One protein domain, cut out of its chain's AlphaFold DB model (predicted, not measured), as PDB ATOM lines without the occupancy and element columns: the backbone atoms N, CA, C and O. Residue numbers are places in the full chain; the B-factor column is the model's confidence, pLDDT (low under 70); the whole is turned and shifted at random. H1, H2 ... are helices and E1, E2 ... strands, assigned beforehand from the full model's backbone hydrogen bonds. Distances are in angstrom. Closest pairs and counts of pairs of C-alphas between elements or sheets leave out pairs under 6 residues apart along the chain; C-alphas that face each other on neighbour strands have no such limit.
ATOM      1  N   VAL A  43     224.698 218.767 181.584       94.31
ATOM      2  CA  VAL A  43     223.713 217.966 180.848       94.31
ATOM      3  C   VAL A  43     224.172 216.514 180.736       94.31
ATOM      4  O   VAL A  43     225.347 216.234 180.542       94.31
ATOM      5  N   THR A  44     223.229 215.577 180.791       96.12
ATOM      6  CA  THR A  44     223.510 214.134 180.680       96.12
ATOM      7  C   THR A  44     223.233 213.568 179.289       96.12
ATOM      8  O   THR A  44     223.330 212.364 179.084       96.12
ATOM      9  N   ASN A  45     222.867 214.409 178.324       97.75
ATOM     10  CA  ASN A  45     222.699 214.007 176.932       97.75
ATOM     11  C   ASN A  45     223.873 214.568 176.130       97.75
ATOM     12  O   ASN A  45     224.099 215.777 176.148       97.75
ATOM     13  N   TYR A  46     224.605 213.701 175.436       97.69
ATOM     14  CA  TYR A  46     225.822 214.058 174.709       97.69
ATOM     15  C   TYR A  46     225.625 213.815 173.220       97.69
ATOM     16  O   TYR A  46     225.089 212.780 172.829       97.69
ATOM     17  N   LEU A  47     226.072 214.753 172.391       97.31
ATOM     18  CA  LEU A  47     225.986 214.672 170.938       97.31
ATOM     19  C   LEU A  47     227.341 215.040 170.329       97.31
ATOM     20  O   LEU A  47     227.889 216.097 170.632       97.31
ATOM     21  N   SER A  48     227.844 214.189 169.443       96.38
ATOM     22  CA  SER A  48     228.947 214.487 168.534       96.38
ATOM     23  C   SER A  48     228.564 214.083 167.114       96.38
ATOM     24  O   SER A  48     227.808 213.132 166.903       96.38
ATOM     25  N   VAL A  49     229.075 214.818 166.131       94.69
ATOM     26  CA  VAL A  49     228.830 214.574 164.705       94.69
ATOM     27  C   VAL A  49     230.147 214.252 163.998       94.69
ATOM     28  O   VAL A  49     231.181 214.734 164.461       94.69
ATOM     29  N   PRO A  50     230.122 213.450 162.915       93.00
ATOM     30  CA  PRO A  50     231.315 213.095 162.156       93.00
ATOM     31  C   PRO A  50     232.183 214.301 161.809       93.00
ATOM     32  O   PRO A  50     231.667 215.323 161.366       93.00
ATOM     33  N   ASP A  51     233.493 214.157 161.972       91.06
ATOM     34  CA  ASP A  51     234.489 215.157 161.589       91.06
ATOM     35  C   ASP A  51     235.780 214.451 161.132       91.06
ATOM     36  O   ASP A  51     235.927 213.232 161.275       91.06
ATOM     37  N   MET A  52     236.716 215.204 160.555       93.38
ATOM     38  CA  MET A  52     237.987 214.715 160.017       93.38
ATOM     39  C   MET A  52     237.788 213.580 158.990       93.38
ATOM     40  O   MET A  52     238.146 212.422 159.259       93.38
ATOM     41  N   PRO A  53     237.205 213.888 157.811       94.88
ATOM     42  CA  PRO A  53     237.015 212.912 156.749       94.88
ATOM     43  C   PRO A  53     238.362 212.416 156.214       94.88
ATOM     44  O   PRO A  53     239.283 213.199 155.981       94.88
ATOM     45  N   ILE A  54     238.467 211.107 155.995       96.31
ATOM     46  CA  ILE A  54     239.687 210.447 155.496       96.31
ATOM     47  C   ILE A  54     239.562 209.981 154.040       96.31
ATOM     48  O   ILE A  54     240.481 209.380 153.488       96.31
ATOM     49  N   ASP A  55     238.433 210.279 153.400       95.88
ATOM     50  CA  ASP A  55     238.190 210.055 151.985       95.88
ATOM     51  C   ASP A  55     237.674 211.331 151.301       95.88
ATOM     52  O   ASP A  55     237.109 212.233 151.916       95.88
ATOM     53  N   THR A  56     237.834 211.408 149.980       95.56
ATOM     54  CA  THR A  56     237.415 212.585 149.196       95.56
ATOM     55  C   THR A  56     235.900 212.737 149.081       95.56
ATOM     56  O   THR A  56     235.425 213.768 148.610       95.56
ATOM     57  N   LYS A  57     235.135 211.718 149.490       94.00
ATOM     58  CA  LYS A  57     233.670 211.712 149.445       94.00
ATOM     59  C   LYS A  57     233.028 212.004 150.800       94.00
ATOM     60  O   LYS A  57     231.806 212.093 150.846       94.00
ATOM     61  N   SER A  58     233.814 212.167 151.872       92.12
ATOM     62  CA  SER A  58     233.301 212.358 153.235       92.12
ATOM     63  C   SER A  58     232.339 211.246 153.672       92.12
ATOM     64  O   SER A  58     231.264 211.501 154.211       92.12
ATOM     65  N   THR A  59     232.718 210.003 153.386       92.00
ATOM     66  CA  THR A  59     231.986 208.796 153.794       92.00
ATOM     67  C   THR A  59     232.710 208.012 154.884       92.00
ATOM     68  O   THR A  59     232.123 207.112 155.481       92.00
ATOM     69  N   GLN A  60     233.973 208.347 155.155       93.94
ATOM     70  CA  GLN A  60     234.785 207.737 156.201       93.94
ATOM     71  C   GLN A  60     235.407 208.822 157.074       93.94
ATOM     72  O   GLN A  60     235.919 209.817 156.563       93.94
ATOM     73  N   PHE A  61     235.406 208.598 158.385       95.00
ATOM     74  CA  PHE A  61     235.820 209.574 159.389       95.00
ATOM     75  C   PHE A  61     236.804 208.948 160.368       95.00
ATOM     76  O   PHE A  61     236.744 207.748 160.636       95.00
ATOM     77  N   SER A  62     237.721 209.759 160.892       94.44
ATOM     78  CA  SER A  62     238.762 209.270 161.808       94.44
ATOM     79  C   SER A  62     238.279 209.036 163.246       94.44
ATOM     80  O   SER A  62     238.936 208.308 163.989       94.44
ATOM     81  N   LEU A  63     237.135 209.612 163.635       91.06
ATOM     82  CA  LEU A  63     236.587 209.538 164.991       91.06
ATOM     83  C   LEU A  63     235.162 208.960 164.990       91.06
ATOM     84  O   LEU A  63     234.377 209.278 164.093       91.06
ATOM     85  N   PRO A  64     234.793 208.132 165.990       90.44
ATOM     86  CA  PRO A  64     233.415 207.701 166.176       90.44
ATOM     87  C   PRO A  64     232.558 208.865 166.681       90.44
ATOM     88  O   PRO A  64     232.988 209.651 167.527       90.44
ATOM     89  N   CYS A  65     231.326 208.963 166.189       95.25
ATOM     90  CA  CYS A  65     230.397 210.029 166.554       95.25
ATOM     91  C   CYS A  65     228.996 209.476 166.812       95.25
ATOM     92  O   CYS A  65     228.639 208.393 166.337       95.25
ATOM     93  N   GLY A  66     228.199 210.201 167.593       96.94
ATOM     94  CA  GLY A  66     226.852 209.762 167.916       96.94
ATOM     95  C   GLY A  66     226.196 210.517 169.058       96.94
ATOM     96  O   GLY A  66     226.666 211.553 169.521       96.94
ATOM     97  N   PHE A  67     225.083 209.956 169.510       98.12
ATOM     98  CA  PHE A  67     224.273 210.480 170.596       98.12
ATOM     99  C   PHE A  67     224.247 209.503 171.774       98.12
ATOM    100  O   PHE A  67     224.055 208.305 171.576       98.12
ATOM    101  N   ILE A  68     224.415 210.014 172.991       98.19
ATOM    102  CA  ILE A  68     224.268 209.274 174.250       98.19
ATOM    103  C   ILE A  68     223.195 209.971 175.073       98.19
ATOM    104  O   ILE A  68     223.257 211.181 175.290       98.19
ATOM    105  N   GLN A  69     222.236 209.198 175.561       98.00
ATOM    106  CA  GLN A  69     221.141 209.680 176.385       98.00
ATOM    107  C   GLN A  69     221.389 209.355 177.863       98.00
ATOM    108  O   GLN A  69     221.848 208.267 178.202       98.00
ATOM    109  N   ASN A  70     221.036 210.282 178.756       97.12
ATOM    110  CA  ASN A  70     221.024 210.074 180.212       97.12
ATOM    111  C   ASN A  70     222.342 209.545 180.816       97.12
ATOM    112  O   ASN A  70     222.317 208.819 181.805       97.12
ATOM    113  N   ALA A  71     223.484 209.902 180.224       96.69
ATOM    114  CA  ALA A  71     224.818 209.426 180.582       96.69
ATOM    115  C   ALA A  71     224.964 207.889 180.577       96.69
ATOM    116  O   ALA A  71     225.917 207.354 181.141       96.69
ATOM    117  N   ASP A  72     224.050 207.176 179.913       97.88
ATOM    118  CA  ASP A  72     224.076 205.725 179.793       97.88
ATOM    119  C   ASP A  72     224.724 205.328 178.466       97.88
ATOM    120  O   ASP A  72     224.126 205.453 177.396       97.88
ATOM    121  N   LEU A  73     225.951 204.811 178.535       97.00
ATOM    122  CA  LEU A  73     226.717 204.388 177.361       97.00
ATOM    123  C   LEU A  73     226.024 203.276 176.556       97.00
ATOM    124  O   LEU A  73     226.291 203.142 175.363       97.00
ATOM    125  N   ASN A  74     225.095 202.523 177.155       98.12
ATOM    126  CA  ASN A  74     224.309 201.515 176.435       98.12
ATOM    127  C   ASN A  74     223.291 202.136 175.466       98.12
ATOM    128  O   ASN A  74     222.775 201.445 174.589       98.12
ATOM    129  N   THR A  75     223.008 203.434 175.602       97.94
ATOM    130  CA  THR A  75     222.111 204.181 174.706       97.94
ATOM    131  C   THR A  75     222.829 204.768 173.494       97.94
ATOM    132  O   THR A  75     222.193 205.460 172.696       97.94
ATOM    133  N   PHE A  76     224.137 204.512 173.346       97.62
ATOM    134  CA  PHE A  76     224.929 205.066 172.255       97.62
ATOM    135  C   PHE A  76     224.292 204.762 170.897       97.62
ATOM    136  O   PHE A  76     224.159 203.609 170.477       97.62
ATOM    137  N   LYS A  77     223.933 205.832 170.194       97.19
ATOM    138  CA  LYS A  77     223.380 205.796 168.849       97.19
ATOM    139  C   LYS A  77     224.385 206.412 167.876       97.19
ATOM    140  O   LYS A  77     224.573 207.629 167.920       97.19
ATOM    141  N   PRO A  78     225.015 205.613 166.997       96.44
ATOM    142  CA  PRO A  78     225.988 206.121 166.038       96.44
ATOM    143  C   PRO A  78     225.384 207.149 165.076       96.44
ATOM    144  O   PRO A  78     224.256 206.978 164.615       96.44
ATOM    145  N   ILE A  79     226.175 208.164 164.730       96.56
ATOM    146  CA  ILE A  79     225.936 209.103 163.628       96.56
ATOM    147  C   ILE A  79     227.174 209.007 162.740       96.56
ATOM    148  O   ILE A  79     228.251 209.435 163.141       96.56
ATOM    149  N   ASN A  80     227.035 208.409 161.556       92.81
ATOM    150  CA  ASN A  80     228.176 208.035 160.700       92.81
ATOM    151  C   ASN A  80     228.258 208.840 159.394       92.81
ATOM    152  O   ASN A  80     229.101 208.558 158.547       92.81
ATOM    153  N   SER A  81     227.353 209.794 159.183       93.75
ATOM    154  CA  SER A  81     227.277 210.579 157.953       93.75
ATOM    155  C   SER A  81     226.764 211.983 158.241       93.75
ATOM    156  O   SER A  81     225.924 212.177 159.118       93.75
ATOM    157  N   TYR A  82     227.209 212.950 157.440       92.12
ATOM    158  CA  TYR A  82     226.636 214.294 157.414       92.12
ATOM    159  C   TYR A  82     225.167 214.320 156.955       92.12
ATOM    160  O   TYR A  82     224.478 215.303 157.195       92.12
ATOM    161  N   GLN A  83     224.685 213.260 156.297       93.19
ATOM    162  CA  GLN A  83     223.296 213.107 155.850       93.19
ATOM    163  C   GLN A  83     222.472 212.208 156.787       93.19
ATOM    164  O   GLN A  83     221.468 211.625 156.375       93.19
ATOM    165  N   ASP A  84     222.905 212.030 158.037       95.69
ATOM    166  CA  ASP A  84     222.160 211.233 159.005       95.69
ATOM    167  C   ASP A  84     220.804 211.884 159.326       95.69
ATOM    168  O   ASP A  84     220.724 212.955 159.925       95.69
ATOM    169  N   ALA A  85     219.718 211.212 158.937       95.88
ATOM    170  CA  ALA A  85     218.366 211.746 159.073       95.88
ATOM    171  C   ALA A  85     217.888 211.854 160.531       95.88
ATOM    172  O   ALA A  85     216.937 212.590 160.795       95.88
ATOM    173  N   TYR A  86     218.479 211.096 161.465       95.06
ATOM    174  CA  TYR A  86     218.152 211.231 162.883       95.06
ATOM    175  C   TYR A  86     218.746 212.519 163.443       95.06
ATOM    176  O   TYR A  86     218.034 213.252 164.127       95.06
ATOM    177  N   PHE A  87     220.011 212.801 163.124       96.12
ATOM    178  CA  PHE A  87     220.637 214.066 163.491       96.12
ATOM    179  C   PHE A  87     219.946 215.243 162.799       96.12
ATOM    180  O   PHE A  87     219.470 216.138 163.491       96.12
ATOM    181  N   GLU A  88     219.821 215.206 161.468       95.88
ATOM    182  CA  GLU A  88     219.246 216.303 160.681       95.88
ATOM    183  C   GLU A  88     217.872 216.707 161.224       95.88
ATOM    184  O   GLU A  88     217.671 217.847 161.617       95.88
ATOM    185  N   LYS A  89     216.942 215.755 161.358       95.94
ATOM    186  CA  LYS A  89     215.570 216.048 161.805       95.94
ATOM    187  C   LYS A  89     215.449 216.309 163.307       95.94
ATOM    188  O   LYS A  89     214.387 216.730 163.758       95.94
ATOM    189  N   GLY A  90     216.481 215.984 164.083       95.44
ATOM    190  CA  GLY A  90     216.469 216.060 165.541       95.44
ATOM    191  C   GLY A  90     216.811 217.439 166.104       95.44
ATOM    192  O   GLY A  90     216.614 217.659 167.298       95.44
ATOM    193  N   VAL A  91     217.315 218.363 165.279       97.00
ATOM    194  CA  VAL A  91     217.765 219.690 165.720       97.00
ATOM    195  C   VAL A  91     216.649 220.722 165.567       97.00
ATOM    196  O   VAL A  91     216.087 220.899 164.489       97.00
TER     197      VAL A  91
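This is residues 43 to 91 of the 131 residues of an uncharacterized protein of Candidatus Thiomargarita nelsonii (UniProt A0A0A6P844). With little regular structure, this is an elongated ribbon of two short antiparallel strands, E1 and E2, whose long connecting loop, residues 49 to 65, makes one end of the longest axis, and a short helix, H1, ends the fold to one side. The printed part has 49 residues, 12 of them in named elements in the order E1, E2, H1, class mixed. It is only just compact, close to loose, with a radius of gyration of the C-alphas of 11.5 A and spans of 35 by 22 by 16 A.

Look first at E1, residues 46 to 48, and E2, residues 66 to 68, a hairpin at 175 degrees. C-alphas 47 and 67 face each other at 4.5 A; N 46 and O 68, 2.9 A apart, are within hydrogen-bond range. Residues 66 to 67 of E2 also pair, antiparallel, with residues 77 to 78. H1, residues 85 to 90, is apart from E1; in it every O i to N i+4 pair is within hydrogen-bond range.

Find C-alpha 46 at (225.822, 214.058, 174.709); E1 runs 6.9 A, as does E2. H1 runs 8.0 A to C-alpha 90 at (216.469, 216.060, 165.541).

The C-alphas of Thr 56 and Asn 70, the two farthest apart, are 35.2 A apart. Both links are long, the printed part has no cut, and no printed residue has pLDDT under 70.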